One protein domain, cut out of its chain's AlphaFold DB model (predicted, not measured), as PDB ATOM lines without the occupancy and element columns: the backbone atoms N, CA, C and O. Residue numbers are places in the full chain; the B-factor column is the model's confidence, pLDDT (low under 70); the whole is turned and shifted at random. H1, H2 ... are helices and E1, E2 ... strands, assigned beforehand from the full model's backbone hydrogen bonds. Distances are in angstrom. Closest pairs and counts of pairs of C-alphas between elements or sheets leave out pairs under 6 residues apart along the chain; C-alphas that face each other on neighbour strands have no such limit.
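Overview. This is residues 4 to 82 of the 397 residues of an uncharacterized protein of Hibiscus syriacus (UniProt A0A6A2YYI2). What shape do these atoms make? A strongly twisted sheet of five strands has one long helix, H2, packed across one face, while a second helix, H1, lies off to the side, away from the sheet, with its residues 4 to 9 sticking out. What is it built of? The printed part has 79 residues with two named helices and five named strands, in the order H1 E1 E2 E3 E4 H2 E5, of the mixed class; the sheet runs E4 E3 E2 E1 E5 and is antiparallel throughout. How large is it? It is compact, with a radius of gyration of the C-alphas of 13.1 A and spans of 37 by 29 by 21 A.

Along the chain. Where does the first element lie? H1 is residues 4 to 15, 17.3 A long, from C-alpha 4 at (-0.698, -8.874, 64.324). Which strands come next? E1 is residues 21 to 26, 16.3 A long, E2 is 30 to 34, 13.1 A, E3 is 40 to 45, 13.2 A, and E4 is 48 to 50. What comes last? H2 is residues 57 to 72, 22.8 A long, beginning at C-alpha 57 at (18.647, -3.208, 83.088). E5 is residues 78 to 81, ending at C-alpha 81 at (26.915, -24.830, 62.063).

Arrangement. How is the sheet paired? E1 E2 E3 E4 form a meander, each strand the antiparallel neighbour of the one before, with hairpins E1 and E2, E2 and E3, E3 and E4. Within hydrogen-bond range are N 25 and O 32 at 2.9 A, N 33 and O 42 at 2.8 A, and N 50 and O 43 at 2.8 A. Edge strand E5 is antiparallel to E1 at 146 degrees, with N 22 and O 80 at 2.8 A. Where does H2 stand? The sheet and H2 form two layers, a helix on one face of a sheet, at a height over the sheet of 9.6 A; H2 runs across the strands, at 73 degrees to E1 on the local plane. It lies over E2 and E1, and only just over E4 and E3 with 3 C-alphas each; the closest C-alphas of H2 and E1 are those of Ala 70 and Phe 25, 5.8 A. And the helices? H1 is not on the sheet and is apart from H2. In H1 and H2 every O i to N i+4 pair is within hydrogen-bond range.

Size, cuts and confidence. How far does it reach? The two C-alphas farthest apart, those of Lys 4 and Gly 47, are 39.5 A apart. Without residues 4 to 9 and 53 to 58, which stand free, the body spans 33 by 22 by 21 A. Are there cuts or long links? The printed part has no cut and no long link. Where is confidence low? The mean pLDDT of the printed part is 81.6, and residues 51 to 58 and residue 82 are under 70 in this model.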
ATOM      1  N   LYS A   4      -0.076  -7.600  63.933       80.19
ATOM      2  CA  LYS A   4      -0.698  -8.874  64.324       80.19
ATOM      3  C   LYS A   4      -0.096 -10.063  63.569       80.19
ATOM      4  O   LYS A   4       0.214 -11.080  64.180       80.19
ATOM      5  N   MET A   5       0.105  -9.928  62.256       76.56
ATOM      6  CA  MET A   5       0.717 -10.980  61.436       76.56
ATOM      7  C   MET A   5       2.187 -11.202  61.821       76.56
ATOM      8  O   MET A   5       2.652 -12.339  61.864       76.56
ATOM      9  N   TRP A   6       2.906 -10.122  62.136       73.81
ATOM     10  CA  TRP A   6       4.283 -10.169  62.628       73.81
ATOM     11  C   TRP A   6       4.401 -10.963  63.930       73.81
ATOM     12  O   TRP A   6       5.183 -11.909  64.003       73.81
ATOM     13  N   ASN A   7       3.555 -10.662  64.914       77.00
ATOM     14  CA  ASN A   7       3.560 -11.359  66.200       77.00
ATOM     15  C   ASN A   7       3.267 -12.856  66.057       77.00
ATOM     16  O   ASN A   7       3.921 -13.672  66.705       77.00
ATOM     17  N   VAL A   8       2.323 -13.230  65.188       79.44
ATOM     18  CA  VAL A   8       2.035 -14.642  64.885       79.44
ATOM     19  C   VAL A   8       3.255 -15.327  64.261       79.44
ATOM     20  O   VAL A   8       3.618 -16.425  64.677       79.44
ATOM     21  N   THR A   9       3.924 -14.657  63.322       78.12
ATOM     22  CA  THR A   9       5.105 -15.196  62.628       78.12
ATOM     23  C   THR A   9       6.270 -15.412  63.593       78.12
ATOM     24  O   THR A   9       6.866 -16.484  63.607       78.12
ATOM     25  N   ILE A  10       6.554 -14.436  64.462       78.44
ATOM     26  CA  ILE A  10       7.620 -14.542  65.469       78.44
ATOM     27  C   ILE A  10       7.311 -15.633  66.497       78.44
ATOM     28  O   ILE A  10       8.207 -16.387  66.871       78.44
ATOM     29  N   LYS A  11       6.053 -15.756  66.944       82.44
ATOM     30  CA  LYS A  11       5.645 -16.835  67.858       82.44
ATOM     31  C   LYS A  11       5.853 -18.212  67.233       82.44
ATOM     32  O   LYS A  11       6.418 -19.078  67.889       82.44
ATOM     33  N   HIS A  12       5.454 -18.391  65.976       79.25
ATOM     34  CA  HIS A  12       5.675 -19.642  65.256       79.25
ATOM     35  C   HIS A  12       7.170 -19.948  65.088       79.25
ATOM     36  O   HIS A  12       7.605 -21.061  65.381       79.25
ATOM     37  N   ALA A  13       7.966 -18.950  64.698       78.06
ATOM     38  CA  ALA A  13       9.401 -19.110  64.514       78.06
ATOM     39  C   ALA A  13      10.106 -19.513  65.827       78.06
ATOM     40  O   ALA A  13      10.922 -20.421  65.834       78.06
ATOM     41  N   LYS A  14       9.719 -18.955  66.977       77.62
ATOM     42  CA  LYS A  14      10.263 -19.379  68.284       77.62
ATOM     43  C   LYS A  14      10.018 -20.852  68.628       77.62
ATOM     44  O   LYS A  14      10.768 -21.414  69.416       77.62
ATOM     45  N   THR A  15       8.967 -21.450  68.076       77.94
ATOM     46  CA  THR A  15       8.595 -22.858  68.306       77.94
ATOM     47  C   THR A  15       9.043 -23.800  67.192       77.94
ATOM     48  O   THR A  15       8.795 -24.999  67.269       77.94
ATOM     49  N   CYS A  16       9.646 -23.270  66.129       79.00
ATOM     50  CA  CYS A  16      10.048 -24.055  64.973       79.00
ATOM     51  C   CYS A  16      11.479 -24.588  65.156       79.00
ATOM     52  O   CYS A  16      12.310 -23.970  65.826       79.00
ATOM     53  N   VAL A  17      11.761 -25.757  64.578       75.94
ATOM     54  CA  VAL A  17      13.091 -26.375  64.606       75.94
ATOM     55  C   VAL A  17      13.998 -25.592  63.657       75.94
ATOM     56  O   VAL A  17      13.971 -25.786  62.448       75.94
ATOM     57  N   MET A  18      14.798 -24.685  64.221       73.31
ATOM     58  CA  MET A  18      15.678 -23.771  63.474       73.31
ATOM     59  C   MET A  18      16.987 -24.412  62.986       73.31
ATOM     60  O   MET A  18      17.839 -23.730  62.416       73.31
ATOM     61  N   GLY A  19      17.151 -25.719  63.207       73.25
ATOM     62  CA  GLY A  19      18.410 -26.426  62.992       73.25
ATOM     63  C   GLY A  19      19.518 -25.924  63.921       73.25
ATOM     64  O   GLY A  19      19.268 -25.206  64.889       73.25
ATOM     65  N   ASN A  20      20.759 -26.288  63.604       81.19
ATOM     66  CA  ASN A  20      21.925 -25.947  64.420       81.19
ATOM     67  C   ASN A  20      22.647 -24.693  63.914       81.19
ATOM     68  O   ASN A  20      23.813 -24.493  64.229       81.19
ATOM     69  N   LYS A  21      22.014 -23.847  63.104       83.81
ATOM     70  CA  LYS A  21      22.688 -22.677  62.531       83.81
ATOM     71  C   LYS A  21      22.787 -21.547  63.545       83.81
ATOM     72  O   LYS A  21      21.788 -21.156  64.148       83.81
ATOM     73  N   HIS A  22      23.989 -21.016  63.700       86.88
ATOM     74  CA  HIS A  22      24.305 -19.916  64.594       86.88
ATOM     75  C   HIS A  22      24.981 -18.801  63.803       86.88
ATOM     76  O   HIS A  22      25.773 -19.062  62.904       86.88
ATOM     77  N   TYR A  23      24.683 -17.558  64.153       89.69
ATOM     78  CA  TYR A  23      25.283 -16.381  63.538       89.69
ATOM     79  C   TYR A  23      26.151 -15.673  64.564       89.69
ATOM     80  O   TYR A  23      25.667 -15.315  65.643       89.69
ATOM     81  N   VAL A  24      27.425 -15.481  64.243       92.44
ATOM     82  CA  VAL A  24      28.391 -14.838  65.128       92.44
ATOM     83  C   VAL A  24      28.648 -13.410  64.677       92.44
ATOM     84  O   VAL A  24      29.005 -13.142  63.530       92.44
ATOM     85  N   PHE A  25      28.466 -12.487  65.618       92.88
ATOM     86  CA  PHE A  25      28.854 -11.090  65.490       92.88
ATOM     87  C   PHE A  25      29.992 -10.816  66.466       92.88
ATOM     88  O   PHE A  25      29.816 -10.977  67.676       92.88
ATOM     89  N   GLN A  26      31.148 -10.413  65.951       92.62
ATOM     90  CA  GLN A  26      32.341 -10.188  66.760       92.62
ATOM     91  C   GLN A  26      32.997  -8.846  66.448       92.62
ATOM     92  O   GLN A  26      32.990  -8.384  65.307       92.62
ATOM     93  N   GLY A  27      33.569  -8.242  67.482       88.19
ATOM     94  CA  GLY A  27      34.407  -7.053  67.427       88.19
ATOM     95  C   GLY A  27      35.650  -7.245  68.291       88.19
ATOM     96  O   GLY A  27      35.943  -8.357  68.721       88.19
ATOM     97  N   SER A  28      36.376  -6.160  68.566       87.06
ATOM     98  CA  SER A  28      37.595  -6.192  69.391       87.06
ATOM     99  C   SER A  28      37.356  -6.772  70.785       87.06
ATOM    100  O   SER A  28      38.163  -7.551  71.277       87.06
ATOM    101  N   ASP A  29      36.221  -6.418  71.384       90.88
ATOM    102  CA  ASP A  29      35.950  -6.655  72.804       90.88
ATOM    103  C   ASP A  29      34.649  -7.426  73.037       90.88
ATOM    104  O   ASP A  29      34.192  -7.570  74.171       90.88
ATOM    105  N   TYR A  30      34.008  -7.906  71.972       90.44
ATOM    106  CA  TYR A  30      32.754  -8.633  72.081       90.44
ATOM    107  C   TYR A  30      32.643  -9.741  71.046       90.44
ATOM    108  O   TYR A  30      33.122  -9.634  69.920       90.44
ATOM    109  N   ARG A  31      31.919 -10.789  71.420       91.94
ATOM    110  CA  ARG A  31      31.480 -11.858  70.537       91.94
ATOM    111  C   ARG A  31      30.105 -12.322  70.981       91.94
ATOM    112  O   ARG A  31      29.940 -12.851  72.078       91.94
ATOM    113  N   ILE A  32      29.100 -12.120  70.141       91.88
ATOM    114  CA  ILE A  32      27.734 -12.573  70.402       91.88
ATOM    115  C   ILE A  32      27.311 -13.617  69.374       91.88
ATOM    116  O   ILE A  32      27.696 -13.560  68.209       91.88
ATOM    117  N   MET A  33      26.508 -14.570  69.826       90.06
ATOM    118  CA  MET A  33      25.983 -15.671  69.034       90.06
ATOM    119  C   MET A  33      24.460 -15.593  69.012       90.06
ATOM    120  O   MET A  33      23.812 -15.526  70.063       90.06
ATOM    121  N   LEU A  34      23.901 -15.602  67.809       88.75
ATOM    122  CA  LEU A  34      22.482 -15.433  67.530       88.75
ATOM    123  C   LEU A  34      21.925 -16.683  66.853       88.75
ATOM    124  O   LEU A  34      22.611 -17.326  66.063       88.75
ATOM    125  N   ASN A  35      20.663 -17.004  67.121       87.31
ATOM    126  CA  ASN A  35      19.934 -17.985  66.316       87.31
ATOM    127  C   ASN A  35      19.369 -17.332  65.028       87.31
ATOM    128  O   ASN A  35      19.386 -16.102  64.904       87.31
ATOM    129  N   PRO A  36      18.790 -18.106  64.088       85.50
ATOM    130  CA  PRO A  36      18.243 -17.573  62.834       85.50
ATOM    131  C   PRO A  36      17.093 -16.563  62.991       85.50
ATOM    132  O   PRO A  36      16.789 -15.822  62.061       85.50
ATOM    133  N   ILE A  37      16.463 -16.489  64.170       84.94
ATOM    134  CA  ILE A  37      15.439 -15.483  64.496       84.94
ATOM    135  C   ILE A  37      16.013 -14.280  65.262       84.94
ATOM    136  O   ILE A  37      15.258 -13.527  65.878       84.94
ATOM    137  N   CYS A  38      17.338 -14.094  65.221       84.62
ATOM    138  CA  CYS A  38      18.069 -12.994  65.858       84.62
ATOM    139  C   CYS A  38      17.942 -12.960  67.391       84.62
ATOM    140  O   CYS A  38      18.092 -11.911  68.017       84.62
ATOM    141  N   GLN A  39      17.650 -14.098  68.016       83.31
ATOM    142  CA  GLN A  39      17.647 -14.222  69.465       83.31
ATOM    143  C   GLN A  39      19.068 -14.476  69.959       83.31
ATOM    144  O   GLN A  39      19.771 -15.339  69.434       83.31
ATOM    145  N   LEU A  40      19.462 -13.748  71.003       87.00
ATOM    146  CA  LEU A  40      20.745 -13.927  71.667       87.00
ATOM    147  C   LEU A  40      20.812 -15.284  72.372       87.00
ATOM    148  O   LEU A  40      19.998 -15.569  73.249       87.00
ATOM    149  N   ILE A  41      21.791 -16.100  71.984       84.94
ATOM    150  CA  ILE A  41      22.090 -17.398  72.597       84.94
ATOM    151  C   ILE A  41      23.200 -17.225  73.630       84.94
ATOM    152  O   ILE A  41      23.038 -17.615  74.785       84.94
ATOM    153  N   LYS A  42      24.313 -16.613  73.214       86.62
ATOM    154  CA  LYS A  42      25.512 -16.395  74.031       86.62
ATOM    155  C   LYS A  42      26.075 -15.014  73.735       86.62
ATOM    156  O   LYS A  42      26.095 -14.592  72.583       86.62
ATOM    157  N   ALA A  43      26.556 -14.331  74.763       89.19
ATOM    158  CA  ALA A  43      27.349 -13.123  74.613       89.19
ATOM    159  C   ALA A  43      28.626 -13.256  75.434       89.19
ATOM    160  O   ALA A  43      28.605 -13.750  76.558       89.19
ATOM    161  N   GLU A  44      29.726 -12.818  74.854       89.12
ATOM    162  CA  GLU A  44      31.026 -12.695  75.482       89.12
ATOM    163  C   GLU A  44      31.456 -11.240  75.306       89.12
ATOM    164  O   GLU A  44      31.504 -10.761  74.176       89.12
ATOM    165  N   ILE A  45      31.678 -10.511  76.397       89.50
ATOM    166  CA  ILE A  45      32.115  -9.106  76.360       89.50
ATOM    167  C   ILE A  45      33.314  -8.989  77.294       89.50
ATOM    168  O   ILE A  45      33.253  -9.453  78.432       89.50
ATOM    169  N   ASN A  46      34.417  -8.415  76.818       86.94
ATOM    170  CA  ASN A  46      35.688  -8.316  77.541       86.94
ATOM    171  C   ASN A  46      36.166  -9.674  78.105       86.94
ATOM    172  O   ASN A  46      36.643  -9.752  79.236       86.94
ATOM    173  N   GLY A  47      35.946 -10.768  77.366       80.44
ATOM    174  CA  GLY A  47      36.264 -12.138  77.799       80.44
ATOM    175  C   GLY A  47      35.332 -12.726  78.872       80.44
ATOM    176  O   GLY A  47      35.508 -13.871  79.280       80.44
ATOM    177  N   SER A  48      34.322 -11.981  79.329       82.50
ATOM    178  CA  SER A  48      33.320 -12.463  80.286       82.50
ATOM    179  C   SER A  48      32.098 -13.016  79.559       82.50
ATOM    180  O   SER A  48      31.556 -12.358  78.672       82.50
ATOM    181  N   ILE A  49      31.633 -14.208  79.941       83.00
ATOM    182  CA  ILE A  49      30.417 -14.814  79.379       83.00
ATOM    183  C   ILE A  49      29.192 -14.245  80.098       83.00
ATOM    184  O   ILE A  49      29.044 -14.382  81.311       83.00
ATOM    185  N   TYR A  50      28.284 -13.650  79.332       73.94
ATOM    186  CA  TYR A  50      27.073 -13.018  79.835       73.94
ATOM    187  C   TYR A  50      25.915 -14.020  79.864       73.94
ATOM    188  O   TYR A  50      25.501 -14.512  78.807       73.94
ATOM    189  N   PRO A  51      25.345 -14.321  81.048       63.81
ATOM    190  CA  PRO A  51      24.221 -15.237  81.159       63.81
ATOM    191  C   PRO A  51      22.943 -14.579  80.633       63.81
ATOM    192  O   PRO A  51      22.520 -13.527  81.111       63.81
ATOM    193  N   THR A  52      22.285 -15.232  79.677       62.47
ATOM    194  CA  THR A  52      21.088 -14.741  78.965       62.47
ATOM    195  C   THR A  52      19.860 -14.539  79.871       62.47
ATOM    196  O   THR A  52      18.876 -13.941  79.448       62.47
ATOM    197  N   HIS A  53      19.892 -15.026  81.119       56.78
ATOM    198  CA  HIS A  53      18.717 -15.133  81.996       56.78
ATOM    199  C   HIS A  53      18.821 -14.388  83.345       56.78
ATOM    200  O   HIS A  53      17.877 -14.449  84.129       56.78
ATOM    201  N   LYS A  54      19.922 -13.677  83.641       51.78
ATOM    202  CA  LYS A  54      20.087 -12.918  84.902       51.78
ATOM    203  C   LYS A  54      20.917 -11.656  84.678       51.78
ATOM    204  O   LYS A  54      22.137 -11.730  84.765       51.78
ATOM    205  N   GLN A  55      20.293 -10.519  84.362       57.16
ATOM    206  CA  GLN A  55      21.037  -9.271  84.137       57.16
ATOM    207  C   GLN A  55      20.307  -8.020  84.623       57.16
ATOM    208  O   GLN A  55      19.076  -7.981  84.664       57.16
ATOM    209  N   SER A  56      21.111  -7.010  84.967       58.28
ATOM    210  CA  SER A  56      20.682  -5.647  85.275       58.28
ATOM    211  C   SER A  56      20.093  -4.961  84.030       58.28
ATOM    212  O   SER A  56      20.381  -5.343  82.892       58.28
ATOM    213  N   ASP A  57      19.267  -3.926  84.213       60.16
ATOM    214  CA  ASP A  57      18.647  -3.208  83.088       60.16
ATOM    215  C   ASP A  57      19.670  -2.554  82.136       60.16
ATOM    216  O   ASP A  57      19.366  -2.358  80.954       60.16
ATOM    217  N   VAL A  58      20.878  -2.255  82.632       59.59
ATOM    218  CA  VAL A  58      21.964  -1.593  81.891       59.59
ATOM    219  C   VAL A  58      22.652  -2.565  80.928       59.59
ATOM    220  O   VAL A  58      22.768  -2.261  79.739       59.59
ATOM    221  N   ASP A  59      23.010  -3.764  81.394       71.50
ATOM    222  CA  ASP A  59      23.630  -4.804  80.555       71.50
ATOM    223  C   ASP A  59      22.691  -5.218  79.413       71.50
ATOM    224  O   ASP A  59      23.096  -5.408  78.262       71.50
ATOM    225  N   ARG A  60      21.385  -5.239  79.703       77.94
ATOM    226  CA  ARG A  60      20.345  -5.525  78.716       77.94
ATOM    227  C   ARG A  60      20.285  -4.477  77.602       77.94
ATOM    228  O   ARG A  60      19.990  -4.838  76.466       77.94
ATOM    229  N   ALA A  61      20.497  -3.196  77.900       83.12
ATOM    230  CA  ALA A  61      20.471  -2.140  76.887       83.12
ATOM    231  C   ALA A  61      21.671  -2.248  75.936       83.12
ATOM    232  O   ALA A  61      21.494  -2.175  74.721       83.12
ATOM    233  N   TYR A  62      22.858  -2.505  76.486       85.81
ATOM    234  CA  TYR A  62      24.075  -2.705  75.704       85.81
ATOM    235  C   TYR A  62      23.981  -3.942  74.798       85.81
ATOM    236  O   TYR A  62      24.203  -3.850  73.592       85.81
ATOM    237  N   LEU A  63      23.532  -5.084  75.333       86.62
ATOM    238  CA  LEU A  63      23.311  -6.290  74.527       86.62
ATOM    239  C   LEU A  63      22.248  -6.084  73.445       86.62
ATOM    240  O   LEU A  63      22.413  -6.565  72.327       86.62
ATOM    241  N   LYS A  64      21.167  -5.353  73.743       86.50
ATOM    242  CA  LYS A  64      20.158  -4.998  72.733       86.50
ATOM    243  C   LYS A  64      20.759  -4.179  71.597       86.50
ATOM    244  O   LYS A  64      20.378  -4.393  70.447       86.50
ATOM    245  N   ASP A  65      21.677  -3.267  71.901       90.81
ATOM    246  CA  ASP A  65      22.362  -2.497  70.871       90.81
ATOM    247  C   ASP A  65      23.275  -3.380  70.014       90.81
ATOM    248  O   ASP A  65      23.188  -3.323  68.791       90.81
ATOM    249  N   LEU A  66      24.047  -4.285  70.624       90.62
ATOM    250  CA  LEU A  66      24.867  -5.249  69.882       90.62
ATOM    251  C   LEU A  66      24.025  -6.164  68.982       90.62
ATOM    252  O   LEU A  66      24.370  -6.375  67.823       90.62
ATOM    253  N   VAL A  67      22.881  -6.660  69.466       88.88
ATOM    254  CA  VAL A  67      21.941  -7.454  68.653       88.88
ATOM    255  C   VAL A  67      21.389  -6.625  67.491       88.88
ATOM    256  O   VAL A  67      21.275  -7.124  66.372       88.88
ATOM    257  N   ARG A  68      21.074  -5.345  67.721       90.62
ATOM    258  CA  ARG A  68      20.634  -4.426  66.663       90.62
ATOM    259  C   ARG A  68      21.733  -4.207  65.624       90.62
ATOM    260  O   ARG A  68      21.439  -4.243  64.434       90.62
ATOM    261  N   GLN A  69      22.974  -4.002  66.051       89.31
ATOM    262  CA  GLN A  69      24.116  -3.847  65.149       89.31
ATOM    263  C   GLN A  69      24.357  -5.120  64.327       89.31
ATOM    264  O   GLN A  69      24.510  -5.039  63.109       89.31
ATOM    265  N   ALA A  70      24.298  -6.293  64.959       89.12
ATOM    266  CA  ALA A  70      24.376  -7.577  64.270       89.12
ATOM    267  C   ALA A  70      23.256  -7.728  63.231       89.12
ATOM    268  O   ALA A  70      23.510  -8.131  62.100       89.12
ATOM    269  N   TYR A  71      22.027  -7.336  63.574       85.62
ATOM    270  CA  TYR A  71      20.897  -7.351  62.646       85.62
ATOM    271  C   TYR A  71      21.109  -6.422  61.440       85.62
ATOM    272  O   TYR A  71      20.848  -6.808  60.302       85.62
ATOM    273  N   VAL A  72      21.622  -5.209  61.661       88.19
ATOM    274  CA  VAL A  72      21.954  -4.271  60.572       88.19
ATOM    275  C   VAL A  72      23.040  -4.849  59.655       88.19
ATOM    276  O   VAL A  72      22.995  -4.648  58.440       88.19
ATOM    277  N   ASN A  73      23.974  -5.613  60.219       86.44
ATOM    278  CA  ASN A  73      25.099  -6.218  59.512       86.44
ATOM    279  C   ASN A  73      24.882  -7.700  59.169       86.44
ATOM    280  O   ASN A  73      25.853  -8.411  58.922       86.44
ATOM    281  N   TRP A  74      23.627  -8.164  59.105       84.62
ATOM    282  CA  TRP A  74      23.306  -9.595  59.059       84.62
ATOM    283  C   TRP A  74      23.998 -10.367  57.932       84.62
ATOM    284  O   TRP A  74      24.476 -11.477  58.131       84.62
ATOM    285  N   SER A  75      24.092  -9.765  56.745       81.75
ATOM    286  CA  SER A  75      24.735 -10.373  55.573       81.75
ATOM    287  C   SER A  75      26.248 -10.564  55.710       81.75
ATOM    288  O   SER A  75      26.846 -11.203  54.855       81.75
ATOM    289  N   SER A  76      26.860  -9.965  56.731       83.62
ATOM    290  CA  SER A  76      28.302 -10.020  56.997       83.62
ATOM    291  C   SER A  76      28.625 -10.844  58.245       83.62
ATOM    292  O   SER A  76      29.782 -10.898  58.650       83.62
ATOM    293  N   LEU A  77      27.609 -11.434  58.886       88.44
ATOM    294  CA  LEU A  77      27.793 -12.307  60.040       88.44
ATOM    295  C   LEU A  77      28.404 -13.632  59.603       88.44
ATOM    296  O   LEU A  77      28.069 -14.168  58.547       88.44
ATOM    297  N   GLU A  78      29.258 -14.176  60.458       88.94
ATOM    298  CA  GLU A  78      29.795 -15.515  60.266       88.94
ATOM    299  C   GLU A  78      28.706 -16.538  60.610       88.94
ATOM    300  O   GLU A  78      28.171 -16.539  61.723       88.94
ATOM    301  N   GLU A  79      28.344 -17.383  59.645       87.56
ATOM    302  CA  GLU A  79      27.420 -18.494  59.864       87.56
ATOM    303  C   GLU A  79      28.214 -19.723  60.308       87.56
ATOM    304  O   GLU A  79      29.071 -20.221  59.582       87.56
ATOM    305  N   ILE A  80      27.912 -20.212  61.506       86.88
ATOM    306  CA  ILE A  80      28.529 -21.394  62.095       86.88
ATOM    307  C   ILE A  80      27.453 -22.463  62.254       86.88
ATOM    308  O   ILE A  80      26.405 -22.236  62.871       86.88
ATOM    309  N   GLU A  81      27.710 -23.654  61.724       80.94
ATOM    310  CA  GLU A  81      26.915 -24.830  62.063       80.94
ATOM    311  C   GLU A  81      27.335 -25.321  63.447       80.94
ATOM    312  O   GLU A  81      28.476 -25.697  63.703       80.94
ATOM    313  N   GLY A  82      26.397 -25.247  64.381       63.16
ATOM    314  CA  GLY A  82      26.581 -25.634  65.762       63.16
ATOM    315  C   GLY A  82      26.858 -27.126  65.850       63.16
ATOM    316  O   GLY A  82      25.963 -27.949  65.645       63.16
TER     317      GLY A  82